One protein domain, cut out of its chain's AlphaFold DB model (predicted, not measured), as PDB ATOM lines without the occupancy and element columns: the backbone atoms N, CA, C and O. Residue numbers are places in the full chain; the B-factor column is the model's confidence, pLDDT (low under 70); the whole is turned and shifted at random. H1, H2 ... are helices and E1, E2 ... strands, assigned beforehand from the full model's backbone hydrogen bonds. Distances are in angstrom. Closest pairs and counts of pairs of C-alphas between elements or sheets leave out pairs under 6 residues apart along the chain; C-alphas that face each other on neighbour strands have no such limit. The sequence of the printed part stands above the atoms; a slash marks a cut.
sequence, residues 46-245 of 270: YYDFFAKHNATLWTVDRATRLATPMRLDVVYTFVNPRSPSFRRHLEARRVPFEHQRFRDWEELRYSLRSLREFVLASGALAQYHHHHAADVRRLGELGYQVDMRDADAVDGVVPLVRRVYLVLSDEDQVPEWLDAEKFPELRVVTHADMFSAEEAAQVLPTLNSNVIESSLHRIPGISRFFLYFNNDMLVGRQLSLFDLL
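This is residues 46 to 245 of the 270 residues of an uncharacterized protein of Leishmania martiniquensis (UniProt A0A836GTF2). A strongly twisted sheet of four parallel strands, E7 E6 E3 E8, makes the middle of an elongated domain, with the longest helix, H3, along one of its faces. Toward one end lie the hairpin E1 and E2, helix H4 and the small strand pair E4 and E5; toward the other lie H2 and the stretch 93 to 106. The printed part has 200 residues, with seven named helices and eight named strands in the order H1 E1 E2 E3 H2 H3 E4 H4 E5 E6 E7 H5 H6 E8 H7; the pairs E1 E2 and E4 E5 are antiparallel. The class is mixed, helices and strands, with under half of the residues in named elements. The whole is only just compact, close to loose, with a radius of gyration of the C-alphas of 19.3 A and spans of 60 by 38 by 28 A.

After H1, residues 49 to 52, E1, residues 58 to 61, and E2, residues 66 to 69, form a hairpin, with N 59 and O 68 2.8 A apart, within hydrogen-bond range. E2 runs on into E3, residues 72 to 77, at 72 degrees. H2, residues 84 to 92, is not on the four-strand sheet. H3, residues 107 to 120, is over E3 and E6, residues 161 to 168, in two layers, a helix on one face of a sheet. Its height over the sheet is 10.1 A, and its closest C-alphas to E6 are those of Leu 120 and Val 161, 7.3 A apart. E4, residues 126 to 128, pairs with E5, residues 157 to 159, through N 127 and O 158, 2.8 A. H4, residues 129 to 141, has its closest C-alphas to E2 at Leu 139 and Ala 67, 7.4 A. E6 is parallel to E3, with N 76 and O 165 at 2.8 A, and to E7, residues 186 to 190, with N 187 and O 164 at 2.8 A. H5, residues 197 to 203, is not on this sheet; H6, residues 209 to 213, only grazes it. E8, residues 225 to 229, is parallel to E3, with N 75 and O 227 at 2.8 A. E7, H5, H6 and E8 form a split strand-helix-strand unit, two parallel strands with E6 and E3 between them, its crossover right-handed. H7, residues 241 to 244, is close to but not clearly touching H1; their closest C-alphas, Leu 241 and Phe 50, are 7.3 A apart. Every O i to N i+4 pair is within range in H2, H3 and H6, against 6 of 9 in H4 and 2 of 3 in H5; H1 and H7 are too short for such a pair.

H1 begins at C-alpha 49, (-9.373, 24.089, 40.843). From first to last C-alpha, E3 measures 16.5 A, H2 12.6 A, H3 18.3 A, H4 19.3 A, E6 20.5 A, E7 13.2 A and E8 13.3 A. E6 begins at (-8.762, 32.372, 24.860), and H7 ends at C-alpha 244, (-16.473, 32.990, 34.832).

The two farthest C-alphas, of Pro 96 and Glu 141, are 61.2 A apart. The printed part has no cut. The long links are H2 to H3, H4 to E5, E6 to E7, H6 to E8 and E8 to H7. Mean pLDDT of the printed part is 87.7; it is under 70 at residues 46 to 49, 51, 129 to 131 and 150 to 155.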
ATOM      1  N   TYR A  46     -10.012  28.482  44.248       58.69
ATOM      2  CA  TYR A  46     -10.758  28.252  43.015       58.69
ATOM      3  C   TYR A  46      -9.948  28.523  41.746       58.69
ATOM      4  O   TYR A  46     -10.245  27.915  40.718       58.69
ATOM      5  N   TYR A  47      -8.923  29.387  41.821       60.94
ATOM      6  CA  TYR A  47      -8.078  29.712  40.673       60.94
ATOM      7  C   TYR A  47      -7.436  28.456  40.098       60.94
ATOM      8  O   TYR A  47      -7.500  28.176  38.903       60.94
ATOM      9  N   ASP A  48      -6.946  27.633  41.013       64.50
ATOM     10  CA  ASP A  48      -6.278  26.400  40.676       64.50
ATOM     11  C   ASP A  48      -7.228  25.209  40.549       64.50
ATOM     12  O   ASP A  48      -6.727  24.122  40.322       64.50
ATOM     13  N   PHE A  49      -8.546  25.307  40.766       69.81
ATOM     14  CA  PHE A  49      -9.373  24.089  40.843       69.81
ATOM     15  C   PHE A  49      -9.290  23.284  39.543       69.81
ATOM     16  O   PHE A  49      -8.876  22.129  39.551       69.81
ATOM     17  N   PHE A  50      -9.630  23.897  38.408       70.75
ATOM     18  CA  PHE A  50      -9.613  23.192  37.125       70.75
ATOM     19  C   PHE A  50      -8.191  22.763  36.742       70.75
ATOM     20  O   PHE A  50      -8.017  21.671  36.213       70.75
ATOM     21  N   ALA A  51      -7.181  23.566  37.097       69.56
ATOM     22  CA  ALA A  51      -5.777  23.229  36.887       69.56
ATOM     23  C   ALA A  51      -5.328  22.025  37.744       69.56
ATOM     24  O   ALA A  51      -4.778  21.068  37.218       69.56
ATOM     25  N   LYS A  52      -5.631  22.009  39.049       72.56
ATOM     26  CA  LYS A  52      -5.334  20.921  40.005       72.56
ATOM     27  C   LYS A  52      -6.070  19.633  39.671       72.56
ATOM     28  O   LYS A  52      -5.565  18.550  39.951       72.56
ATOM     29  N   HIS A  53      -7.269  19.751  39.112       74.12
ATOM     30  CA  HIS A  53      -8.091  18.618  38.706       74.12
ATOM     31  C   HIS A  53      -7.889  18.228  37.239       74.12
ATOM     32  O   HIS A  53      -8.585  17.329  36.769       74.12
ATOM     33  N   ASN A  54      -6.940  18.858  36.533       72.31
ATOM     34  CA  ASN A  54      -6.626  18.572  35.134       72.31
ATOM     35  C   ASN A  54      -7.866  18.562  34.226       72.31
ATOM     36  O   ASN A  54      -8.022  17.717  33.344       72.31
ATOM     37  N   ALA A  55      -8.790  19.478  34.489       74.88
ATOM     38  CA  ALA A  55     -10.066  19.511  33.811       74.88
ATOM     39  C   ALA A  55      -9.925  20.116  32.411       74.88
ATOM     40  O   ALA A  55      -9.316  21.169  32.218       74.88
ATOM     41  N   THR A  56     -10.546  19.459  31.442       81.19
ATOM     42  CA  THR A  56     -10.670  19.906  30.057       81.19
ATOM     43  C   THR A  56     -12.112  20.316  29.780       81.19
ATOM     44  O   THR A  56     -13.063  19.812  30.383       81.19
ATOM     45  N   LEU A  57     -12.288  21.259  28.864       84.81
ATOM     46  CA  LEU A  57     -13.588  21.775  28.469       84.81
ATOM     47  C   LEU A  57     -13.813  21.518  26.987       84.81
ATOM     48  O   LEU A  57     -12.960  21.798  26.145       84.81
ATOM     49  N   TRP A  58     -15.007  21.030  26.671       87.50
ATOM     50  CA  TRP A  58     -15.395  20.624  25.328       87.50
ATOM     51  C   TRP A  58     -16.727  21.263  24.952       87.50
ATOM     52  O   TRP A  58     -17.665  21.300  25.749       87.50
ATOM     53  N   THR A  59     -16.825  21.740  23.715       89.69
ATOM     54  CA  THR A  59     -18.101  22.105  23.101       89.69
ATOM     55  C   THR A  59     -18.631  20.890  22.363       89.69
ATOM     56  O   THR A  59     -17.962  20.358  21.483       89.69
ATOM     57  N   VAL A  60     -19.835  20.445  22.724       91.94
ATOM     58  CA  VAL A  60     -20.492  19.299  22.089       91.94
ATOM     59  C   VAL A  60     -21.777  19.742  21.405       91.94
ATOM     60  O   VAL A  60     -22.662  20.334  22.028       91.94
ATOM     61  N   ASP A  61     -21.895  19.430  20.122       92.31
ATOM     62  CA  ASP A  61     -23.124  19.585  19.361       92.31
ATOM     63  C   ASP A  61     -23.836  18.234  19.280       92.31
ATOM     64  O   ASP A  61     -23.357  17.262  18.691       92.31
ATOM     65  N   ARG A  62     -25.010  18.164  19.905       92.38
ATOM     66  CA  ARG A  62     -25.814  16.940  19.946       92.38
ATOM     67  C   ARG A  62     -26.439  16.593  18.600       92.38
ATOM     68  O   ARG A  62     -26.653  15.410  18.355       92.38
ATOM     69  N   ALA A  63     -26.752  17.586  17.772       94.38
ATOM     70  CA  ALA A  63     -27.418  17.383  16.492       94.38
ATOM     71  C   ALA A  63     -26.436  16.848  15.447       94.38
ATOM     72  O   ALA A  63     -26.715  15.846  14.795       94.38
ATOM     73  N   THR A  64     -25.264  17.477  15.334       95.50
ATOM     74  CA  THR A  64     -24.219  17.066  14.381       95.50
ATOM     75  C   THR A  64     -23.303  15.974  14.922       95.50
ATOM     76  O   THR A  64     -22.551  15.375  14.158       95.50
ATOM     77  N   ARG A  65     -23.376  15.688  16.230       95.75
ATOM     78  CA  ARG A  65     -22.498  14.737  16.929       95.75
ATOM     79  C   ARG A  65     -21.024  15.123  16.833       95.75
ATOM     80  O   ARG A  65     -20.158  14.257  16.905       95.75
ATOM     81  N   LEU A  66     -20.745  16.419  16.730       94.56
ATOM     82  CA  LEU A  66     -19.400  16.975  16.708       94.56
ATOM     83  C   LEU A  66     -18.982  17.425  18.112       94.56
ATOM     84  O   LEU A  66     -19.765  18.039  18.840       94.56
ATOM     85  N   ALA A  67     -17.743  17.134  18.484       92.19
ATOM     86  CA  ALA A  67     -17.109  17.623  19.696       92.19
ATOM     87  C   ALA A  67     -15.805  18.346  19.344       92.19
ATOM     88  O   ALA A  67     -14.958  17.799  18.639       92.19
ATOM     89  N   THR A  68     -15.634  19.556  19.862       89.50
ATOM     90  CA  THR A  68     -14.413  20.355  19.708       89.50
ATOM     91  C   THR A  68     -13.928  20.808  21.078       89.50
ATOM     92  O   THR A  68     -14.754  20.997  21.982       89.50
ATOM     93  N   PRO A  69     -12.620  21.031  21.276       87.44
ATOM     94  CA  PRO A  69     -12.147  21.737  22.456       87.44
ATOM     95  C   PRO A  69     -12.905  23.058  22.605       87.44
ATOM     96  O   PRO A  69     -13.155  23.767  21.626       87.44
ATOM     97  N   MET A  70     -13.330  23.377  23.825       88.06
ATOM     98  CA  MET A  70     -13.961  24.662  24.086       88.06
ATOM     99  C   MET A  70     -12.943  25.767  23.805       88.06
ATOM    100  O   MET A  70     -11.792  25.685  24.226       88.06
ATOM    101  N   ARG A  71     -13.387  26.801  23.092       87.19
ATOM    102  CA  ARG A  71     -12.647  28.043  22.867       87.19
ATOM    103  C   ARG A  71     -13.485  29.195  23.400       87.19
ATOM    104  O   ARG A  71     -14.716  29.128  23.384       87.19
ATOM    105  N   LEU A  72     -12.793  30.216  23.870       90.88
ATOM    106  CA  LEU A  72     -13.341  31.467  24.357       90.88
ATOM    107  C   LEU A  72     -12.738  32.585  23.510       90.88
ATOM    108  O   LEU A  72     -11.538  32.584  23.257       90.88
ATOM    109  N   ASP A  73     -13.536  33.545  23.074       95.06
ATOM    110  CA  ASP A  73     -12.993  34.804  22.557       95.06
ATOM    111  C   ASP A  73     -13.234  35.931  23.559       95.06
ATOM    112  O   ASP A  73     -14.080  35.832  24.445       95.06
ATOM    113  N   VAL A  74     -12.488  37.016  23.427       96.00
ATOM    114  CA  VAL A  74     -12.744  38.253  24.165       96.00
ATOM    115  C   VAL A  74     -13.248  39.285  23.176       96.00
ATOM    116  O   VAL A  74     -12.715  39.388  22.078       96.00
ATOM    117  N   VAL A  75     -14.276  40.038  23.539       97.75
ATOM    118  CA  VAL A  75     -14.880  41.063  22.693       97.75
ATOM    119  C   VAL A  75     -14.859  42.378  23.445       97.75
ATOM    120  O   VAL A  75     -15.492  42.504  24.488       97.75
ATOM    121  N   TYR A  76     -14.154  43.352  22.890       96.81
ATOM    122  CA  TYR A  76     -14.187  44.741  23.308       96.81
ATOM    123  C   TYR A  76     -15.142  45.522  22.430       96.81
ATOM    124  O   TYR A  76     -15.057  45.433  21.209       96.81
ATOM    125  N   THR A  77     -15.992  46.340  23.034       95.31
ATOM    126  CA  THR A  77     -16.571  47.496  22.346       95.31
ATOM    127  C   THR A  77     -15.760  48.728  22.725       95.31
ATOM    128  O   THR A  77     -15.275  48.843  23.849       95.31
ATOM    129  N   PHE A  78     -15.545  49.630  21.768       93.88
ATOM    130  CA  PHE A  78     -14.853  50.885  22.037       93.88
ATOM    131  C   PHE A  78     -15.323  51.992  21.097       93.88
ATOM    132  O   PHE A  78     -15.722  51.753  19.957       93.88
ATOM    133  N   VAL A  79     -15.255  53.228  21.584       91.81
ATOM    134  CA  VAL A  79     -15.531  54.432  20.801       91.81
ATOM    135  C   VAL A  79     -14.325  55.347  20.910       91.81
ATOM    136  O   VAL A  79     -13.978  55.786  22.001       91.81
ATOM    137  N   ASN A  80     -13.719  55.671  19.772       92.50
ATOM    138  CA  ASN A  80     -12.622  56.616  19.683       92.50
ATOM    139  C   ASN A  80     -13.164  58.021  19.370       92.50
ATOM    140  O   ASN A  80     -13.469  58.323  18.208       92.50
ATOM    141  N   PRO A  81     -13.235  58.926  20.365       91.00
ATOM    142  CA  PRO A  81     -13.797  60.261  20.182       91.00
ATOM    143  C   PRO A  81     -12.940  61.174  19.294       91.00
ATOM    144  O   PRO A  81     -13.390  62.249  18.888       91.00
ATOM    145  N   ARG A  82     -11.690  60.781  19.007       90.62
ATOM    146  CA  ARG A  82     -10.757  61.541  18.163       90.62
ATOM    147  C   ARG A  82     -10.888  61.204  16.679       90.62
ATOM    148  O   ARG A  82     -10.390  61.972  15.858       90.62
ATOM    149  N   SER A  83     -11.553  60.102  16.339       93.88
ATOM    150  CA  SER A  83     -11.699  59.658  14.952       93.88
ATOM    151  C   SER A  83     -12.603  60.591  14.124       93.88
ATOM    152  O   SER A  83     -13.568  61.171  14.644       93.88
ATOM    153  N   PRO A  84     -12.336  60.741  12.814       94.25
ATOM    154  CA  PRO A  84     -13.220  61.472  11.910       94.25
ATOM    155  C   PRO A  84     -14.628  60.863  11.813       94.25
ATOM    156  O   PRO A  84     -15.607  61.616  11.842       94.25
ATOM    157  N   SER A  85     -14.758  59.532  11.734       95.06
ATOM    158  CA  SER A  85     -16.064  58.856  11.685       95.06
ATOM    159  C   SER A  85     -16.930  59.148  12.898       95.06
ATOM    160  O   SER A  85     -18.129  59.357  12.735       95.06
ATOM    161  N   PHE A  86     -16.350  59.263  14.096       94.62
ATOM    162  CA  PHE A  86     -17.121  59.546  15.303       94.62
ATOM    163  C   PHE A  86     -17.927  60.845  15.180       94.62
ATOM    164  O   PHE A  86     -19.124  60.868  15.476       94.62
ATOM    165  N   ARG A  87     -17.301  61.916  14.675       92.88
ATOM    166  CA  ARG A  87     -17.991  63.197  14.449       92.88
ATOM    167  C   ARG A  87     -19.086  63.064  13.396       92.88
ATOM    168  O   ARG A  87     -20.210  63.492  13.648       92.88
ATOM    169  N   ARG A  88     -18.793  62.395  12.274       94.81
ATOM    170  CA  ARG A  88     -19.789  62.126  11.222       94.81
ATOM    171  C   ARG A  88     -20.987  61.342  11.767       94.81
ATOM    172  O   ARG A  88     -22.126  61.644  11.425       94.81
ATOM    173  N   HIS A  89     -20.750  60.355  12.631       94.81
ATOM    174  CA  HIS A  89     -21.792  59.519  13.229       94.81
ATOM    175  C   HIS A  89     -22.677  60.301  14.206       94.81
ATOM    176  O   HIS A  89     -23.901  60.150  14.169       94.81
ATOM    177  N   LEU A  90     -22.087  61.166  15.037       94.31
ATOM    178  CA  LEU A  90     -22.840  62.072  15.909       94.31
ATOM    179  C   LEU A  90     -23.731  63.021  15.099       94.31
ATOM    180  O   LEU A  90     -24.922  63.136  15.390       94.31
ATOM    181  N   GLU A  91     -23.183  63.646  14.053       94.25
ATOM    182  CA  GLU A  91     -23.921  64.548  13.160       94.25
ATOM    183  C   GLU A  91     -25.072  63.826  12.448       94.25
ATOM    184  O   GLU A  91     -26.218  64.282  12.502       94.25
ATOM    185  N   ALA A  92     -24.803  62.654  11.862       92.94
ATOM    186  CA  ALA A  92     -25.803  61.833  11.181       92.94
ATOM    187  C   ALA A  92     -26.969  61.438  12.102       92.94
ATOM    188  O   ALA A  92     -28.117  61.351  11.663       92.94
ATOM    189  N   ARG A  93     -26.692  61.231  13.396       92.19
ATOM    190  CA  ARG A  93     -27.697  60.879  14.410       92.19
ATOM    191  C   ARG A  93     -28.238  62.064  15.198       92.19
ATOM    192  O   ARG A  93     -29.094  61.855  16.055       92.19
ATOM    193  N   ARG A  94     -27.796  63.288  14.892       93.06
ATOM    194  CA  ARG A  94     -28.173  64.517  15.609       93.06
ATOM    195  C   ARG A  94     -27.932  64.407  17.120       93.06
ATOM    196  O   ARG A  94     -28.716  64.915  17.918       93.06
ATOM    197  N   VAL A  95     -26.857  63.722  17.508       90.31
ATOM    198  CA  VAL A  95     -26.438  63.578  18.905       90.31
ATOM    199  C   VAL A  95     -25.394  64.656  19.200       90.31
ATOM    200  O   VAL A  95     -24.393  64.729  18.486       90.31
ATOM    201  N   PRO A  96     -25.588  65.506  20.223       90.75
ATOM    202  CA  PRO A  96     -24.602  66.520  20.569       90.75
ATOM    203  C   PRO A  96     -23.316  65.876  21.100       90.75
ATOM    204  O   PRO A  96     -23.342  64.871  21.814       90.75
ATOM    205  N   PHE A  97     -22.172  66.479  20.774       90.50
ATOM    206  CA  PHE A  97     -20.911  66.092  21.393       90.50
ATOM    207  C   PHE A  97     -20.860  66.602  22.836       90.50
ATOM    208  O   PHE A  97     -20.877  67.807  23.087       90.50
ATOM    209  N   GLU A  98     -20.736  65.678  23.780       89.19
ATOM    210  CA  GLU A  98     -20.595  65.976  25.201       89.19
ATOM    211  C   GLU A  98     -19.200  65.573  25.677       89.19
ATOM    212  O   GLU A  98     -18.893  64.391  25.836       89.19
ATOM    213  N   HIS A  99     -18.345  66.560  25.952       86.06
ATOM    214  CA  HIS A  99     -16.957  66.308  26.356       86.06
ATOM    215  C   HIS A  99     -16.842  65.437  27.619       86.06
ATOM    216  O   HIS A  99     -15.863  64.721  27.781       86.06
ATOM    217  N   GLN A 100     -17.797  65.512  28.550       85.88
ATOM    218  CA  GLN A 100     -17.775  64.667  29.752       85.88
ATOM    219  C   GLN A 100     -18.092  63.200  29.441       85.88
ATOM    220  O   GLN A 100     -17.533  62.322  30.086       85.88
ATOM    221  N   ARG A 101     -18.952  62.949  28.450       83.38
ATOM    222  CA  ARG A 101     -19.402  61.611  28.060       83.38
ATOM    223  C   ARG A 101     -18.384  60.878  27.194       83.38
ATOM    224  O   ARG A 101     -18.241  59.672  27.310       83.38
ATOM    225  N   PHE A 102     -17.709  61.609  26.313       85.00
ATOM    226  CA  PHE A 102     -16.785  61.049  25.324       85.00
ATOM    227  C   PHE A 102     -15.327  61.367  25.652       85.00
ATOM    228  O   PHE A 102     -14.494  61.510  24.757       85.00
ATOM    229  N   ARG A 103     -15.025  61.554  26.937       86.19
ATOM    230  CA  ARG A 103     -13.650  61.696  27.398       86.19
ATOM    231  C   ARG A 103     -13.002  60.316  27.384       86.19
ATOM    232  O   ARG A 103     -13.546  59.400  27.975       86.19
ATOM    233  N   ASP A 104     -11.858  60.215  26.723       86.00
ATOM    234  CA  ASP A 104     -11.009  59.023  26.700       86.00
ATOM    235  C   ASP A 104      -9.943  59.167  27.797       86.00
ATOM    236  O   ASP A 104      -9.123  60.095  27.743       86.00
ATOM    237  N   TRP A 105      -9.998  58.297  28.805       86.62
ATOM    238  CA  TRP A 105      -9.022  58.180  29.893       86.62
ATOM    239  C   TRP A 105      -7.986  57.077  29.629       86.62
ATOM    240  O   TRP A 105      -7.340  56.594  30.558       86.62
ATOM    241  N   GLU A 106      -7.810  56.692  28.363       88.19
ATOM    242  CA  GLU A 106      -6.989  55.564  27.926       88.19
ATOM    243  C   GLU A 106      -7.502  54.209  28.447       88.19
ATOM    244  O   GLU A 106      -6.737  53.247  28.559       88.19
ATOM    245  N   GLU A 107      -8.797  54.086  28.739       88.62
ATOM    246  CA  GLU A 107      -9.384  52.904  29.381       88.62
ATOM    247  C   GLU A 107      -9.148  51.634  28.559       88.62
ATOM    248  O   GLU A 107      -8.738  50.609  29.107       88.62
ATOM    249  N   LEU A 108      -9.290  51.713  27.228       91.44
ATOM    250  CA  LEU A 108      -8.993  50.591  26.331       91.44
ATOM    251  C   LEU A 108      -7.533  50.139  26.455       91.44
ATOM    252  O   LEU A 108      -7.250  48.942  26.461       91.44
ATOM    253  N   ARG A 109      -6.595  51.083  26.579       90.56
ATOM    254  CA  ARG A 109      -5.162  50.786  26.696       90.56
ATOM    255  C   ARG A 109      -4.867  50.031  27.986       90.56
ATOM    256  O   ARG A 109      -4.184  49.007  27.955       90.56
ATOM    257  N   TYR A 110      -5.401  50.516  29.106       89.75
ATOM    258  CA  TYR A 110      -5.265  49.851  30.402       89.75
ATOM    259  C   TYR A 110      -5.963  48.489  30.410       89.75
ATOM    260  O   TYR A 110      -5.396  47.513  30.905       89.75
ATOM    261  N   SER A 111      -7.146  48.393  29.805       92.06
ATOM    262  CA  SER A 111      -7.898  47.147  29.745       92.06
ATOM    263  C   SER A 111      -7.195  46.075  28.910       92.06
ATOM    264  O   SER A 111      -6.954  44.983  29.424       92.06
ATOM    265  N   LEU A 112      -6.758  46.386  27.684       91.88
ATOM    266  CA  LEU A 112      -6.011  45.445  26.838       91.88
ATOM    267  C   LEU A 112      -4.707  44.998  27.503       91.88
ATOM    268  O   LEU A 112      -4.350  43.819  27.453       91.88
ATOM    269  N   ARG A 113      -4.013  45.922  28.176       89.69
ATOM    270  CA  ARG A 113      -2.816  45.600  28.956       89.69
ATOM    271  C   ARG A 113      -3.132  44.625  30.094       89.69
ATOM    272  O   ARG A 113      -2.390  43.669  30.291       89.69
ATOM    273  N   SER A 114      -4.238  44.836  30.800       90.69
ATOM    274  CA  SER A 114      -4.687  43.950  31.876       90.69
ATOM    275  C   SER A 114      -5.099  42.565  31.387       90.69
ATOM    276  O   SER A 114      -4.719  41.569  31.997       90.69
ATOM    277  N   LEU A 115      -5.784  42.479  30.242       91.62
ATOM    278  CA  LEU A 115      -6.111  41.207  29.611       91.62
ATOM    279  C   LEU A 115      -4.836  40.447  29.242       91.62
ATOM    280  O   LEU A 115      -4.720  39.253  29.515       91.62
ATOM    281  N   ARG A 116      -3.863  41.139  28.640       90.56
ATOM    282  CA  ARG A 116      -2.585  40.528  28.281       90.56
ATOM    283  C   ARG A 116      -1.868  39.979  29.509       90.56
ATOM    284  O   ARG A 116      -1.485  38.818  29.495       90.56
ATOM    285  N   GLU A 117      -1.711  40.794  30.548       87.75
ATOM    286  CA  GLU A 117      -0.965  40.431  31.756       87.75
ATOM    287  C   GLU A 117      -1.625  39.280  32.517       87.75
ATOM    288  O   GLU A 117      -0.980  38.298  32.870       87.75
ATOM    289  N   PHE A 118      -2.930  39.387  32.765       87.06
ATOM    290  CA  PHE A 118      -3.614  38.502  33.698       87.06
ATOM    291  C   PHE A 118      -4.332  37.331  33.037       87.06
ATOM    292  O   PHE A 118      -4.703  36.393  33.746       87.06
ATOM    293  N   VAL A 119      -4.507  37.341  31.714       88.31
ATOM    294  CA  VAL A 119      -5.176  36.257  30.981       88.31
ATOM    295  C   VAL A 119      -4.260  35.620  29.943       88.31
ATOM    296  O   VAL A 119      -3.983  34.431  30.034       88.31
ATOM    297  N   LEU A 120      -3.769  36.391  28.970       88.88
ATOM    298  CA  LEU A 120      -3.066  35.814  27.814       88.88
ATOM    299  C   LEU A 120      -1.638  35.350  28.146       88.88
ATOM    300  O   LEU A 120      -1.209  34.307  27.667       88.88
ATOM    301  N   ALA A 121      -0.905  36.107  28.968       86.19
ATOM    302  CA  ALA A 121       0.492  35.828  29.312       86.19
ATOM    303  C   ALA A 121       0.667  35.048  30.629       86.19
ATOM    304  O   ALA A 121       1.758  34.558  30.911       86.19
ATOM    305  N   SER A 122      -0.385  34.929  31.441       81.56
ATOM    306  CA  SER A 122      -0.325  34.346  32.789       81.56
ATOM    307  C   SER A 122      -0.527  32.829  32.840       81.56
ATOM    308  O   SER A 122      -0.384  32.235  33.908       81.56
ATOM    309  N   GLY A 123      -0.928  32.203  31.727       78.50
ATOM    310  CA  GLY A 123      -1.417  30.818  31.713       78.50
ATOM    311  C   GLY A 123      -2.804  30.644  32.349       78.50
ATOM    312  O   GLY A 123      -3.280  29.518  32.494       78.50
ATOM    313  N   ALA A 124      -3.467  31.742  32.724       80.81
ATOM    314  CA  ALA A 124      -4.857  31.725  33.152       80.81
ATOM    315  C   ALA A 124      -5.758  31.167  32.045       80.81
ATOM    316  O   ALA A 124      -5.516  31.362  30.854       80.81
ATOM    317  N   LEU A 125      -6.829  30.479  32.450       83.62
ATOM    318  CA  LEU A 125      -7.761  29.828  31.524       83.62
ATOM    319  C   LEU A 125      -7.060  28.871  30.533       83.62
ATOM    320  O   LEU A 125      -7.523  28.702  29.413       83.62
ATOM    321  N   ALA A 126      -5.943  28.241  30.898       81.06
ATOM    322  CA  ALA A 126      -5.312  27.231  30.054       81.06
ATOM    323  C   ALA A 126      -5.937  25.838  30.243       81.06
ATOM    324  O   ALA A 126      -6.416  25.487  31.320       81.06
ATOM    325  N   GLN A 127      -5.895  25.031  29.184       79.44
ATOM    326  CA  GLN A 127      -6.186  23.597  29.196       79.44
ATOM    327  C   GLN A 127      -4.927  22.814  28.793       79.44
ATOM    328  O   GLN A 127      -4.042  23.362  28.138       79.44
ATOM    329  N   TYR A 128      -4.837  21.531  29.147       74.94
ATOM    330  CA  TYR A 128      -3.628  20.731  28.926       74.94
ATOM    331  C   TYR A 128      -3.861  19.559  27.966       74.94
ATOM    332  O   TYR A 128      -4.727  18.710  28.178       74.94
ATOM    333  N   HIS A 129      -3.026  19.470  26.930       68.44
ATOM    334  CA  HIS A 129      -3.246  18.592  25.782       68.44
ATOM    335  C   HIS A 129      -3.160  17.095  26.110       68.44
ATOM    336  O   HIS A 129      -3.874  16.281  25.525       68.44
ATOM    337  N   HIS A 130      -2.307  16.697  27.054       67.88
ATOM    338  CA  HIS A 130      -2.144  15.289  27.435       67.88
ATOM    339  C   HIS A 130      -3.429  14.667  28.015       67.88
ATOM    340  O   HIS A 130      -3.596  13.449  27.959       67.88
ATOM    341  N   HIS A 131      -4.370  15.489  28.488       69.50
ATOM    342  CA  HIS A 131      -5.674  15.034  28.967       69.50
ATOM    343  C   HIS A 131      -6.714  14.860  27.853       69.50
ATOM    344  O   HIS A 131      -7.591  14.003  27.984       69.50
ATOM    345  N   HIS A 132      -6.558  15.532  26.705       77.25
ATOM    346  CA  HIS A 132      -7.490  15.379  25.584       77.25
ATOM    347  C   HIS A 132      -7.552  13.942  25.053       77.25
ATOM    348  O   HIS A 132      -8.596  13.528  24.571       77.25
ATOM    349  N   ALA A 133      -6.486  13.141  25.158       82.06
ATOM    350  CA  ALA A 133      -6.490  11.771  24.634       82.06
ATOM    351  C   ALA A 133      -7.538  10.863  25.312       82.06
ATOM    352  O   ALA A 133      -8.159  10.024  24.652       82.06
ATOM    353  N   ALA A 134      -7.742  11.021  26.624       84.94
ATOM    354  CA  ALA A 134      -8.763  10.281  27.362       84.94
ATOM    355  C   ALA A 134     -10.169  10.771  26.991       84.94
ATOM    356  O   ALA A 134     -11.060   9.959  26.730       84.94
ATOM    357  N   ASP A 135     -10.338  12.087  26.884       87.44
ATOM    358  CA  ASP A 135     -11.610  12.698  26.507       87.44
ATOM    359  C   ASP A 135     -12.023  12.328  25.086       87.44
ATOM    360  O   ASP A 135     -13.169  11.959  24.866       87.44
ATOM    361  N   VAL A 136     -11.092  12.355  24.127       89.00
ATOM    362  CA  VAL A 136     -11.327  11.983  22.724       89.00
ATOM    363  C   VAL A 136     -11.844  10.552  22.642       89.00
ATOM    364  O   VAL A 136     -12.838  10.287  21.965       89.00
ATOM    365  N   ARG A 137     -11.207   9.624  23.371       90.56
ATOM    366  CA  ARG A 137     -11.669   8.233  23.462       90.56
ATOM    367  C   ARG A 137     -13.083   8.175  24.027       90.56
ATOM    368  O   ARG A 137     -13.947   7.531  23.436       90.56
ATOM    369  N   ARG A 138     -13.328   8.874  25.137       91.69
ATOM    370  CA  ARG A 138     -14.629   8.881  25.804       91.69
ATOM    371  C   ARG A 138     -15.729   9.478  24.925       91.69
ATOM    372  O   ARG A 138     -16.831   8.943  24.874       91.69
ATOM    373  N   LEU A 139     -15.439  10.560  24.213       92.62
ATOM    374  CA  LEU A 139     -16.337  11.193  23.250       92.62
ATOM    375  C   LEU A 139     -16.643  10.246  22.085       92.62
ATOM    376  O   LEU A 139     -17.806  10.112  21.708       92.62
ATOM    377  N   GLY A 140     -15.637   9.521  21.588       93.88
ATOM    378  CA  GLY A 140     -15.807   8.480  20.574       93.88
ATOM    379  C   GLY A 140     -16.712   7.332  21.036       93.88
ATOM    380  O   GLY A 140     -17.640   6.966  20.320       93.88
ATOM    381  N   GLU A 141     -16.518   6.814  22.254       96.06
ATOM    382  CA  GLU A 141     -17.404   5.805  22.871       96.06
ATOM    383  C   GLU A 141     -18.844   6.305  23.010       96.06
ATOM    384  O   GLU A 141     -19.802   5.557  22.827       96.06
ATOM    385  N   LEU A 142     -18.998   7.591  23.325       95.31
ATOM    386  CA  LEU A 142     -20.294   8.251  23.400       95.31
ATOM    387  C   LEU A 142     -20.888   8.540  22.021       95.31
ATOM    388  O   LEU A 142     -22.015   9.024  21.982       95.31
ATOM    389  N   GLY A 143     -20.178   8.246  20.924       95.75
ATOM    390  CA  GLY A 143     -20.608   8.390  19.534       95.75
ATOM    391  C   GLY A 143     -20.479   9.808  18.974       95.75
ATOM    392  O   GLY A 143     -21.333  10.204  18.175       95.75
ATOM    393  N   TYR A 144     -19.497  10.583  19.438       96.69
ATOM    394  CA  TYR A 144     -19.144  11.893  18.889       96.69
ATOM    395  C   TYR A 144     -17.915  11.794  17.982       96.69
ATOM    396  O   TYR A 144     -16.958  11.082  18.279       96.69
ATOM    397  N   GLN A 145     -17.933  12.553  16.890       94.81
ATOM    398  CA  GLN A 145     -16.752  12.843  16.087       94.81
ATOM    399  C   GLN A 145     -15.984  13.984  16.744       94.81
ATOM    400  O   GLN A 145     -16.584  14.988  17.123       94.81
ATOM    401  N   VAL A 146     -14.671  13.831  16.886       91.38
ATOM    402  CA  VAL A 146     -13.831  14.834  17.545       91.38
ATOM    403  C   VAL A 146     -13.033  15.611  16.511       91.38
ATOM    404  O   VAL A 146     -12.328  15.016  15.698       91.38
ATOM    405  N   ASP A 147     -13.128  16.934  16.569       89.12
ATOM    406  CA  ASP A 147     -12.367  17.853  15.733       89.12
ATOM    407  C   ASP A 147     -11.423  18.695  16.598       89.12
ATOM    408  O   ASP A 147     -11.843  19.476  17.451       89.12
ATOM    409  N   MET A 148     -10.125  18.491  16.369       83.12
ATOM    410  CA  MET A 148      -9.026  19.106  17.115       83.12
ATOM    411  C   MET A 148      -8.349  20.243  16.345       83.12
ATOM    412  O   MET A 148      -7.294  20.703  16.765       83.12
ATOM    413  N   ARG A 149      -8.906  20.705  15.216       76.75
ATOM    414  CA  ARG A 149      -8.269  21.756  14.400       76.75
ATOM    415  C   ARG A 149      -8.046  23.065  15.160       76.75
ATOM    416  O   ARG A 149      -7.093  23.766  14.862       76.75
ATOM    417  N   ASP A 150      -8.881  23.353  16.155       66.62
ATOM    418  CA  ASP A 150      -8.768  24.545  17.006       66.62
ATOM    419  C   ASP A 150      -7.961  24.303  18.302       66.62
ATOM    420  O   ASP A 150      -8.003  25.117  19.228       66.62
ATOM    421  N   ALA A 151      -7.248  23.177  18.398       65.81
ATOM    422  CA  ALA A 151      -6.452  22.786  19.561       65.81
ATOM    423  C   ALA A 151      -4.985  23.238  19.470       65.81
ATOM    424  O   ALA A 151      -4.119  22.534  19.988       65.81
ATOM    425  N   ASP A 152      -4.699  24.359  18.790       65.31
ATOM    426  CA  ASP A 152      -3.341  24.893  18.632       65.31
ATOM    427  C   ASP A 152      -2.625  24.917  19.992       65.31
ATOM    428  O   ASP A 152      -2.980  25.680  20.895       65.31
ATOM    429  N   ALA A 153      -1.657  24.015  20.149       62.88
ATOM    430  CA  ALA A 153      -0.965  23.769  21.402       62.88
ATOM    431  C   ALA A 153       0.477  24.250  21.288       62.88
ATOM    432  O   ALA A 153       1.209  23.844  20.384       62.88
ATOM    433  N   VAL A 154       0.897  25.059  22.253       62.78
ATOM    434  CA  VAL A 154       2.308  25.376  22.475       62.78
ATOM    435  C   VAL A 154       2.728  24.592  23.711       62.78
ATOM    436  O   VAL A 154       2.101  24.709  24.761       62.78
ATOM    437  N   ASP A 155       3.720  23.713  23.569       67.00
ATOM    438  CA  ASP A 155       4.271  22.907  24.670       67.00
ATOM    439  C   ASP A 155       3.227  22.096  25.470       67.00
ATOM    440  O   ASP A 155       3.355  21.868  26.672       67.00
ATOM    441  N   GLY A 156       2.163  21.635  24.800       71.12
ATOM    442  CA  GLY A 156       1.097  20.845  25.425       71.12
ATOM    443  C   GLY A 156       0.111  21.657  26.272       71.12
ATOM    444  O   GLY A 156      -0.717  21.059  26.964       71.12
ATOM    445  N   VAL A 157       0.168  22.987  26.196       74.19
ATOM    446  CA  VAL A 157      -0.781  23.920  26.808       74.19
ATOM    447  C   VAL A 157      -1.607  24.584  25.707       74.19
ATOM    448  O   VAL A 157      -1.072  25.079  24.716       74.19
ATOM    449  N   VAL A 158      -2.926  24.583  25.881       78.00
ATOM    450  CA  VAL A 158      -3.893  25.184  24.960       78.00
ATOM    451  C   VAL A 158      -4.583  26.337  25.693       78.00
ATOM    452  O   VAL A 158      -5.380  26.081  26.602       78.00
ATOM    453  N   PRO A 159      -4.308  27.607  25.350       84.12
ATOM    454  CA  PRO A 159      -5.007  28.734  25.962       84.12
ATOM    455  C   PRO A 159      -6.484  28.675  25.572       84.12
ATOM    456  O   PRO A 159      -6.790  28.541  24.392       84.12
ATOM    457  N   LEU A 160      -7.419  28.768  26.524       87.06
ATOM    458  CA  LEU A 160      -8.854  28.776  26.206       87.06
ATOM    459  C   LEU A 160      -9.225  30.004  25.371       87.06
ATOM    460  O   LEU A 160     -10.068  29.896  24.481       87.06
ATOM    461  N   VAL A 161      -8.585  31.149  25.647       90.94
ATOM    462  CA  VAL A 161      -8.762  32.372  24.860       90.94
ATOM    463  C   VAL A 161      -8.067  32.224  23.510       90.94
ATOM    464  O   VAL A 161      -6.866  31.976  23.445       90.94
ATOM    465  N   ARG A 162      -8.833  32.377  22.429       90.81
ATOM    466  CA  ARG A 162      -8.368  32.198  21.050       90.81
ATOM    467  C   ARG A 162      -8.112  33.525  20.343       90.81
ATOM    468  O   ARG A 162      -7.074  33.681  19.711       90.81
ATOM    469  N   ARG A 163      -9.083  34.441  20.376       93.56
ATOM    470  CA  ARG A 163      -9.008  35.757  19.724       93.56
ATOM    471  C   ARG A 163      -9.514  36.852  20.645       93.56
ATOM    472  O   ARG A 163     -10.348  36.614  21.520       93.56
ATOM    473  N   VAL A 164      -9.038  38.060  20.381       95.88
ATOM    474  CA  VAL A 164      -9.559  39.300  20.948       95.88
ATOM    475  C   VAL A 164     -10.181  40.089  19.803       95.88
ATOM    476  O   VAL A 164      -9.498  40.410  18.840       95.88
ATOM    477  N   TYR A 165     -11.466  40.396  19.870       97.56
ATOM    478  CA  TYR A 165     -12.148  41.242  18.901       97.56
ATOM    479  C   TYR A 165     -12.256  42.658  19.452       97.56
ATOM    480  O   TYR A 165     -12.702  42.842  20.581       97.56
ATOM    481  N   LEU A 166     -11.868  43.653  18.660       96.81
ATOM    482  CA  LEU A 166     -12.113  45.064  18.940       96.81
ATOM    483  C   LEU A 166     -13.201  45.561  17.993       96.81
ATOM    484  O   LEU A 166     -12.961  45.744  16.800       96.81
ATOM    485  N   VAL A 167     -14.397  45.738  18.544       97.19
ATOM    486  CA  VAL A 167     -15.601  46.163  17.837       97.19
ATOM    487  C   VAL A 167     -15.683  47.680  17.841       97.19
ATOM    488  O   VAL A 167     -15.753  48.309  18.900       97.19
ATOM    489  N   LEU A 168     -15.687  48.253  16.643       95.62
ATOM    490  CA  LEU A 168     -15.644  49.689  16.409       95.62
ATOM    491  C   LEU A 168     -16.730  50.117  15.427       95.62
ATOM    492  O   LEU A 168     -17.228  49.323  14.632       95.62
ATOM    493  N   SER A 169     -17.076  51.404  15.430       95.00
ATOM    494  CA  SER A 169     -18.079  51.900  14.481       95.00
ATOM    495  C   SER A 169     -17.589  52.000  13.033       95.00
ATOM    496  O   SER A 169     -18.418  51.941  12.131       95.00
ATOM    497  N   ASP A 170     -16.279  52.140  12.824       95.50
ATOM    498  CA  ASP A 170     -15.613  52.313  11.526       95.50
ATOM    499  C   ASP A 170     -14.112  51.976  11.681       95.50
ATOM    500  O   ASP A 170     -13.622  51.891  12.810       95.50
ATOM    501  N   GLU A 171     -13.372  51.798  10.588       93.81
ATOM    502  CA  GLU A 171     -11.944  51.432  10.613       93.81
ATOM    503  C   GLU A 171     -11.058  52.544  11.199       93.81
ATOM    504  O   GLU A 171     -10.131  52.277  11.964       93.81
ATOM    505  N   ASP A 172     -11.378  53.813  10.917       95.00
ATOM    506  CA  ASP A 172     -10.641  54.987  11.423       95.00
ATOM    507  C   ASP A 172     -10.819  55.223  12.939       95.00
ATOM    508  O   ASP A 172     -10.262  56.168  13.506       95.00
ATOM    509  N   GLN A 173     -11.596  54.371  13.614       94.38
ATOM    510  CA  GLN A 173     -11.739  54.361  15.067       94.38
ATOM    511  C   GLN A 173     -10.577  53.650  15.760       94.38
ATOM    512  O   GLN A 173     -10.402  53.852  16.962       94.38
ATOM    513  N   VAL A 174      -9.791  52.830  15.056       93.69
ATOM    514  CA  VAL A 174      -8.638  52.151  15.662       93.69
ATOM    515  C   VAL A 174      -7.679  53.220  16.206       93.69
ATOM    516  O   VAL A 174      -7.257  54.098  15.453       93.69
ATOM    517  N   PRO A 175      -7.356  53.221  17.513       91.31
ATOM    518  CA  PRO A 175      -6.469  54.238  18.065       91.31
ATOM    519  C   PRO A 175      -5.068  54.161  17.456       91.31
ATOM    520  O   PRO A 175      -4.509  53.078  17.340       91.31
ATOM    521  N   GLU A 176      -4.453  55.311  17.169       89.94
ATOM    522  CA  GLU A 176      -3.108  55.383  16.564       89.94
ATOM    523  C   GLU A 176      -2.019  54.681  17.393       89.94
ATOM    524  O   GLU A 176      -1.003  54.245  16.860       89.94
ATOM    525  N   TRP A 177      -2.214  54.579  18.710       90.19
ATOM    526  CA  TRP A 177      -1.284  53.896  19.609       90.19
ATOM    527  C   TRP A 177      -1.415  52.367  19.570       90.19
ATOM    528  O   TRP A 177      -0.533  51.676  20.088       90.19
ATOM    529  N   LEU A 178      -2.513  51.833  19.023       89.88
ATOM    530  CA  LEU A 178      -2.799  50.406  19.006       89.88
ATOM    531  C   LEU A 178      -2.164  49.758  17.776       89.88
ATOM    532  O   LEU A 178      -2.700  49.789  16.673       89.88
ATOM    533  N   ASP A 179      -1.022  49.127  18.003       84.62
ATOM    534  CA  ASP A 179      -0.333  48.325  17.001       84.62
ATOM    535  C   ASP A 179      -0.929  46.909  16.968       84.62
ATOM    536  O   ASP A 179      -0.578  46.049  17.782       84.62
ATOM    537  N   ALA A 180      -1.873  46.684  16.051       78.38
ATOM    538  CA  ALA A 180      -2.550  45.398  15.903       78.38
ATOM    539  C   ALA A 180      -1.611  44.275  15.425       78.38
ATOM    540  O   ALA A 180      -1.862  43.111  15.727       78.38
ATOM    541  N   GLU A 181      -0.506  44.592  14.741       79.62
ATOM    542  CA  GLU A 181       0.460  43.584  14.283       79.62
ATOM    543  C   GLU A 181       1.222  42.961  15.457       79.62
ATOM    544  O   GLU A 181       1.531  41.768  15.452       79.62
ATOM    545  N   LYS A 182       1.472  43.746  16.513       82.50
ATOM    546  CA  LYS A 182       2.093  43.263  17.757       82.50
ATOM    547  C   LYS A 182       1.160  42.429  18.631       82.50
ATOM    548  O   LYS A 182       1.612  41.906  19.654       82.50
ATOM    549  N   PHE A 183      -0.117  42.327  18.270       84.69
ATOM    550  CA  PHE A 183      -1.117  41.586  19.026       84.69
ATOM    551  C   PHE A 183      -1.834  40.590  18.103       84.69
ATOM    552  O   PHE A 183      -2.940  40.858  17.639       84.69
ATOM    553  N   PRO A 184      -1.192  39.449  17.781       84.62
ATOM    554  CA  PRO A 184      -1.632  38.553  16.709       84.62
ATOM    555  C   PRO A 184      -3.021  37.941  16.938       84.62
ATOM    556  O   PRO A 184      -3.677  37.544  15.971       84.62
ATOM    557  N   GLU A 185      -3.490  37.886  18.185       88.75
ATOM    558  CA  GLU A 185      -4.832  37.455  18.578       88.75
ATOM    559  C   GLU A 185      -5.909  38.518  18.306       88.75
ATOM    560  O   GLU A 185      -7.094  38.174  18.242       88.75
ATOM    561  N   LEU A 186      -5.525  39.791  18.143       93.44
ATOM    562  CA  LEU A 186      -6.431  40.921  17.953       93.44
ATOM    563  C   LEU A 186      -7.020  40.940  16.537       93.44
ATOM    564  O   LEU A 186      -6.314  40.854  15.531       93.44
ATOM    565  N   ARG A 187      -8.335  41.105  16.444       95.31
ATOM    566  CA  ARG A 187      -9.081  41.287  15.200       95.31
ATOM    567  C   ARG A 187      -9.963  42.516  15.336       95.31
ATOM    568  O   ARG A 187     -10.770  42.600  16.256       95.31
ATOM    569  N   VAL A 188      -9.804  43.468  14.427       95.94
ATOM    570  CA  VAL A 188     -10.694  44.628  14.347       95.94
ATOM    571  C   VAL A 188     -11.945  44.214  13.584       95.94
ATOM    572  O   VAL A 188     -11.848  43.545  12.558       95.94
ATOM    573  N   VAL A 189     -13.108  44.577  14.118       97.00
ATOM    574  CA  VAL A 189     -14.415  44.304  13.521       97.00
ATOM    575  C   VAL A 189     -15.211  45.596  13.551       97.00
ATOM    576  O   VAL A 189     -15.298  46.261  14.582       97.00
ATOM    577  N   THR A 190     -15.793  45.971  12.425       96.94
ATOM    578  CA  THR A 190     -16.647  47.149  12.340       96.94
ATOM    579  C   THR A 190     -18.096  46.789  12.662       96.94
ATOM    580  O   THR A 190     -18.507  45.629  12.597       96.94
ATOM    581  N   HIS A 191     -18.928  47.785  12.970       96.19
ATOM    582  CA  HIS A 191     -20.366  47.555  13.100       96.19
ATOM    583  C   HIS A 191     -20.961  46.958  11.819       96.19
ATOM    584  O   HIS A 191     -21.816  46.086  11.918       96.19
ATOM    585  N   ALA A 192     -20.492  47.379  10.639       95.62
ATOM    586  CA  ALA A 192     -20.979  46.876   9.354       95.62
ATOM    587  C   ALA A 192     -20.767  45.364   9.185       95.62
ATOM    588  O   ALA A 192     -21.632  44.701   8.622       95.62
ATOM    589  N   ASP A 193     -19.695  44.807   9.749       96.50
ATOM    590  CA  ASP A 193     -19.391  43.372   9.672       96.50
ATOM    591  C   ASP A 193     -20.386  42.489  10.448       96.50
ATOM    592  O   ASP A 193     -20.441  41.279  10.234       96.50
ATOM    593  N   MET A 194     -21.169  43.073  11.363       96.56
ATOM    594  CA  MET A 194     -22.144  42.356  12.199       96.56
ATOM    595  C   MET A 194     -23.576  42.387  11.642       96.56
ATOM    596  O   MET A 194     -24.465  41.737  12.203       96.56
ATOM    597  N   PHE A 195     -23.830  43.141  10.568       95.38
ATOM    598  CA  PHE A 195     -25.162  43.313   9.982       95.38
ATOM    599  C   PHE A 195     -25.172  42.928   8.504       95.38
ATOM    600  O   PHE A 195     -24.196  43.116   7.783       95.38
ATOM    601  N   SER A 196     -26.307  42.423   8.020       95.25
ATOM    602  CA  SER A 196     -26.528  42.321   6.575       95.25
ATOM    603  C   SER A 196     -26.573  43.714   5.935       95.25
ATOM    604  O   SER A 196     -26.867  44.704   6.603       95.25
ATOM    605  N   ALA A 197     -26.337  43.803   4.622       93.94
ATOM    606  CA  ALA A 197     -26.377  45.081   3.903       93.94
ATOM    607  C   ALA A 197     -27.724  45.820   4.061       93.94
ATOM    608  O   ALA A 197     -27.753  47.046   4.160       93.94
ATOM    609  N   GLU A 198     -28.832  45.076   4.120       94.62
ATOM    610  CA  GLU A 198     -30.173  45.633   4.313       94.62
ATOM    611  C   GLU A 198     -30.375  46.172   5.736       94.62
ATOM    612  O   GLU A 198     -30.820  47.307   5.905       94.62
ATOM    613  N   GLU A 199     -29.998  45.399   6.763       94.50
ATOM    614  CA  GLU A 199     -30.053  45.850   8.160       94.50
ATOM    615  C   GLU A 199     -29.146  47.065   8.372       94.50
ATOM    616  O   GLU A 199     -29.568  48.062   8.959       94.50
ATOM    617  N   ALA A 200     -27.919  47.016   7.846       93.75
ATOM    618  CA  ALA A 200     -26.926  48.076   7.955       93.75
ATOM    619  C   ALA A 200     -27.452  49.413   7.417       93.75
ATOM    620  O   ALA A 200     -27.280  50.439   8.074       93.75
ATOM    621  N   ALA A 201     -28.164  49.408   6.285       92.50
ATOM    622  CA  ALA A 201     -28.770  50.612   5.713       92.50
ATOM    623  C   ALA A 201     -29.815  51.272   6.636       92.50
ATOM    624  O   ALA A 201     -30.055  52.474   6.535       92.50
ATOM    625  N   GLN A 202     -30.431  50.505   7.539       91.56
ATOM    626  CA  GLN A 202     -31.441  51.000   8.480       91.56
ATOM    627  C   GLN A 202     -30.833  51.382   9.835       91.56
ATOM    628  O   GLN A 202     -31.246  52.364  10.464       91.56
ATOM    629  N   VAL A 203     -29.857  50.604  10.311       92.31
ATOM    630  CA  VAL A 203     -29.336  50.722  11.679       92.31
ATOM    631  C   VAL A 203     -28.020  51.483  11.768       92.31
ATOM    632  O   VAL A 203     -27.725  52.005  12.841       92.31
ATOM    633  N   LEU A 204     -27.242  51.622  10.690       94.06
ATOM    634  CA  LEU A 204     -25.941  52.296  10.719       94.06
ATOM    635  C   LEU A 204     -25.997  53.741  10.190       94.06
ATOM    636  O   LEU A 204     -26.850  54.069   9.368       94.06
ATOM    637  N   PRO A 205     -25.119  54.632  10.688       93.31
ATOM    638  CA  PRO A 205     -24.194  54.417  11.809       93.31
ATOM    639  C   PRO A 205     -24.946  54.364  13.144       93.31
ATOM    640  O   PRO A 205     -25.844  55.166  13.349       93.31
ATOM    641  N   THR A 206     -24.627  53.452  14.065       90.31
ATOM    642  CA  THR A 206     -25.247  53.414  15.408       90.31
ATOM    643  C   THR A 206     -24.219  53.693  16.495       90.31
ATOM    644  O   THR A 206     -23.102  53.185  16.445       90.31
ATOM    645  N   LEU A 207     -24.623  54.492  17.485       87.00
ATOM    646  CA  LEU A 207     -23.903  54.712  18.746       87.00
ATOM    647  C   LEU A 207     -24.711  54.179  19.945       87.00
ATOM    648  O   LEU A 207     -24.450  54.538  21.092       87.00
ATOM    649  N   ASN A 208     -25.741  53.368  19.682       90.62
ATOM    650  CA  ASN A 208     -26.582  52.760  20.706       90.62
ATOM    651  C   ASN A 208     -25.998  51.401  21.114       90.62
ATOM    652  O   ASN A 208     -26.034  50.457  20.322       90.62
ATOM    653  N   SER A 209     -25.510  51.302  22.352       90.88
ATOM    654  CA  SER A 209     -24.909  50.079  22.893       90.88
ATOM    655  C   SER A 209     -25.857  48.884  22.832       90.88
ATOM    656  O   SER A 209     -25.420  47.815  22.440       90.88
ATOM    657  N   ASN A 210     -27.161  49.056  23.077       93.25
ATOM    658  CA  ASN A 210     -28.119  47.944  23.040       93.25
ATOM    659  C   ASN A 210     -28.168  47.258  21.663       93.25
ATOM    660  O   ASN A 210     -28.320  46.041  21.578       93.25
ATOM    661  N   VAL A 211     -28.030  48.025  20.577       94.00
ATOM    662  CA  VAL A 211     -28.022  47.487  19.202       94.00
ATOM    663  C   VAL A 211     -26.717  46.739  18.921       94.00
ATOM    664  O   VAL A 211     -26.727  45.677  18.303       94.00
ATOM    665  N   ILE A 212     -25.597  47.282  19.397       94.56
ATOM    666  CA  ILE A 212     -24.257  46.721  19.198       94.56
ATOM    667  C   ILE A 212     -24.100  45.434  20.021       94.56
ATOM    668  O   ILE A 212     -23.785  44.381  19.474       94.56
ATOM    669  N   GLU A 213     -24.397  45.497  21.319       94.69
ATOM    670  CA  GLU A 213     -24.251  44.398  22.278       94.69
ATOM    671  C   GLU A 213     -25.145  43.204  21.932       94.69
ATOM    672  O   GLU A 213     -24.701  42.057  21.975       94.69
ATOM    673  N   SER A 214     -26.385  43.459  21.497       94.69
ATOM    674  CA  SER A 214     -27.281  42.391  21.035       94.69
ATOM    675  C   SER A 214     -26.801  41.707  19.751       94.69
ATOM    676  O   SER A 214     -27.249  40.599  19.462       94.69
ATOM    677  N   SER A 215     -25.856  42.304  19.018       96.00
ATOM    678  CA  SER A 215     -25.357  41.811  17.730       96.00
ATOM    679  C   SER A 215     -23.959  41.183  17.798       96.00
ATOM    680  O   SER A 215     -23.512  40.627  16.801       96.00
ATOM    681  N   LEU A 216     -23.282  41.172  18.957       96.94
ATOM    682  CA  LEU A 216     -21.909  40.637  19.089       96.94
ATOM    683  C   LEU A 216     -21.781  39.158  18.683       96.94
ATOM    684  O   LEU A 216     -20.753  38.733  18.167       96.94
ATOM    685  N   HIS A 217     -22.844  38.371  18.852       96.50
ATOM    686  CA  HIS A 217     -22.894  36.971  18.412       96.50
ATOM    687  C   HIS A 217     -22.792  36.799  16.884       96.50
ATOM    688  O   HIS A 217     -22.598  35.681  16.410       96.50
ATOM    689  N   ARG A 218     -22.950  37.886  16.117       96.81
ATOM    690  CA  ARG A 218     -22.848  37.917  14.652       96.81
ATOM    691  C   ARG A 218     -21.441  38.245  14.158       96.81
ATOM    692  O   ARG A 218     -21.227  38.235  12.950       96.81
ATOM    693  N   ILE A 219     -20.494  38.530  15.057       98.12
ATOM    694  CA  ILE A 219     -19.101  38.792  14.686       98.12
ATOM    695  C   ILE A 219     -18.568  37.621  13.839       98.12
ATOM    696  O   ILE A 219     -18.627  36.468  14.285       98.12
ATOM    697  N   PRO A 220     -18.026  37.879  12.635       96.25
ATOM    698  CA  PRO A 220     -17.539  36.818  11.765       96.25
ATOM    699  C   PRO A 220     -16.478  35.944  12.443       96.25
ATOM    700  O   PRO A 220     -15.416  36.407  12.856       96.25
ATOM    701  N   GLY A 221     -16.763  34.645  12.549       93.31
ATOM    702  CA  GLY A 221     -15.840  33.667  13.123       93.31
ATOM    703  C   GLY A 221     -15.702  33.718  14.648       93.31
ATOM    704  O   GLY A 221     -14.793  33.063  15.173       93.31
ATOM    705  N   ILE A 222     -16.563  34.448  15.367       95.62
ATOM    706  CA  ILE A 222     -16.615  34.391  16.831       95.62
ATOM    707  C   ILE A 222     -16.944  32.974  17.310       95.62
ATOM    708  O   ILE A 222     -17.671  32.214  16.669       95.62
ATOM    709  N   SER A 223     -16.349  32.583  18.426       92.19
ATOM    710  CA  SER A 223     -16.632  31.315  19.082       92.19
ATOM    711  C   SER A 223     -17.977  31.369  19.804       92.19
ATOM    712  O   SER A 223     -18.519  32.427  20.119       92.19
ATOM    713  N   ARG A 224     -18.520  30.182  20.088       89.38
ATOM    714  CA  ARG A 224     -19.790  30.021  20.808       89.38
ATOM    715  C   ARG A 224     -19.791  30.716  22.177       89.38
ATOM    716  O   ARG A 224     -20.852  31.115  22.648       89.38
ATOM    717  N   PHE A 225     -18.629  30.812  22.815       90.81
ATOM    718  CA  PHE A 225     -18.457  31.432  24.118       90.81
ATOM    719  C   PHE A 225     -17.521  32.620  23.972       90.81
ATOM    720  O   PHE A 225     -16.416  32.475  23.464       90.81
ATOM    721  N   PHE A 226     -17.922  33.784  24.462       94.38
ATOM    722  CA  PHE A 226     -17.044  34.943  24.497       94.38
ATOM    723  C   PHE A 226     -17.234  35.738  25.785       94.38
ATOM    724  O   PHE A 226     -18.312  35.731  26.378       94.38
ATOM    725  N   LEU A 227     -16.173  36.415  26.217       93.06
ATOM    726  CA  LEU A 227     -16.216  37.403  27.287       93.06
ATOM    727  C   LEU A 227     -16.401  38.780  26.678       93.06
ATOM    728  O   LEU A 227     -15.616  39.191  25.828       93.06
ATOM    729  N   TYR A 228     -17.420  39.492  27.134       94.31
ATOM    730  CA  TYR A 228     -17.653  40.868  26.732       94.31
ATOM    731  C   TYR A 228     -16.996  41.834  27.722       94.31
ATOM    732  O   TYR A 228     -17.215  41.734  28.929       94.31
ATOM    733  N   PHE A 229     -16.206  42.761  27.189       93.19
ATOM    734  CA  PHE A 229     -15.634  43.900  27.887       93.19
ATOM    735  C   PHE A 229     -16.165  45.176  27.236       93.19
ATOM    736  O   PHE A 229     -15.948  45.417  26.047       93.19
ATOM    737  N   ASN A 230     -16.846  46.008  28.018       85.69
ATOM    738  CA  ASN A 230     -17.113  47.379  27.604       85.69
ATOM    739  C   ASN A 230     -15.918  48.287  27.962       85.69
ATOM    740  O   ASN A 230     -14.928  47.845  28.552       85.69
ATOM    741  N   ASN A 231     -16.031  49.568  27.615       75.56
ATOM    742  CA  ASN A 231     -14.974  50.574  27.744       75.56
ATOM    743  C   ASN A 231     -14.432  50.745  29.179       75.56
ATOM    744  O   ASN A 231     -13.309  51.206  29.332       75.56
ATOM    745  N   ASP A 232     -15.197  50.370  30.210       79.62
ATOM    746  CA  ASP A 232     -14.883  50.618  31.626       79.62
ATOM    747  C   ASP A 232     -14.480  49.342  32.393       79.62
ATOM    748  O   ASP A 232     -14.415  49.330  33.625       79.62
ATOM    749  N   MET A 233     -14.233  48.236  31.686       87.00
ATOM    750  CA  MET A 233     -13.862  46.956  32.292       87.00
ATOM    751  C   MET A 233     -12.366  46.693  32.173       87.00
ATOM    752  O   MET A 233     -11.773  46.912  31.124       87.00
ATOM    753  N   LEU A 234     -11.759  46.141  33.223       87.25
ATOM    754  CA  LEU A 234     -10.369  45.681  33.239       87.25
ATOM    755  C   LEU A 234     -10.230  44.419  34.094       87.25
ATOM    756  O   LEU A 234     -11.043  44.158  34.981       87.25
ATOM    757  N   VAL A 235      -9.183  43.638  33.838       84.81
ATOM    758  CA  VAL A 235      -8.859  42.437  34.609       84.81
ATOM    759  C   VAL A 235      -7.914  42.818  35.749       84.81
ATOM    760  O   VAL A 235      -6.790  43.239  35.517       84.81
ATOM    761  N   GLY A 236      -8.358  42.695  37.001       82.88
ATOM    762  CA  GLY A 236      -7.545  43.099  38.164       82.88
ATOM    763  C   GLY A 236      -6.594  42.022  38.702       82.88
ATOM    764  O   GLY A 236      -5.741  42.317  39.535       82.88
ATOM    765  N   ARG A 237      -6.769  40.762  38.285       81.50
ATOM    766  CA  ARG A 237      -5.991  39.593  38.728       81.50
ATOM    767  C   ARG A 237      -6.133  38.454  37.727       81.50
ATOM    768  O   ARG A 237      -7.051  38.478  36.912       81.50
ATOM    769  N   GLN A 238      -5.299  37.425  37.845       84.19
ATOM    770  CA  GLN A 238      -5.441  36.228  37.018       84.19
ATOM    771  C   GLN A 238      -6.849  35.618  37.142       84.19
ATOM    772  O   GLN A 238      -7.367  35.456  38.250       84.19
ATOM    773  N   LEU A 239      -7.473  35.318  35.997       80.00
ATOM    774  CA  LEU A 239      -8.833  34.778  35.935       80.00
ATOM    775  C   LEU A 239      -8.836  33.257  35.937       80.00
ATOM    776  O   LEU A 239      -8.065  32.612  35.231       80.00
ATOM    777  N   SER A 240      -9.785  32.676  36.655       78.38
ATOM    778  CA  SER A 240     -10.080  31.255  36.560       78.38
ATOM    779  C   SER A 240     -11.423  30.997  35.918       78.38
ATOM    780  O   SER A 240     -12.313  31.844  35.902       78.38
ATOM    781  N   LEU A 241     -11.598  29.768  35.446       77.00
ATOM    782  CA  LEU A 241     -12.890  29.303  34.963       77.00
ATOM    783  C   LEU A 241     -13.985  29.410  36.033       77.00
ATOM    784  O   LEU A 241     -15.131  29.633  35.671       77.00
ATOM    785  N   PHE A 242     -13.653  29.322  37.327       75.44
ATOM    786  CA  PHE A 242     -14.621  29.542  38.409       75.44
ATOM    787  C   PHE A 242     -15.090  30.991  38.509       75.44
ATOM    788  O   PHE A 242     -16.245  31.214  38.853       75.44
ATOM    789  N   ASP A 243     -14.222  31.962  38.213       77.38
ATOM    790  CA  ASP A 243     -14.611  33.378  38.206       77.38
ATOM    791  C   ASP A 243     -15.607  33.673  37.066       77.38
ATOM    792  O   ASP A 243     -16.390  34.615  37.162       77.38
ATOM    793  N   LEU A 244     -15.591  32.861  36.000       77.50
ATOM    794  CA  LEU A 244     -16.473  32.990  34.832       77.50
ATOM    795  C   LEU A 244     -17.741  32.129  34.942       77.50
ATOM    796  O   LEU A 244     -18.822  32.542  34.529       77.50
ATOM    797  N   LEU A 245     -17.601  30.917  35.475       71.00
ATOM    798  CA  LEU A 245     -18.637  29.899  35.584       71.00
ATOM    799  C   LEU A 245     -18.777  29.507  37.053       71.00
ATOM    800  O   LEU A 245     -18.315  28.448  37.478       71.00
TER     801      LEU A 245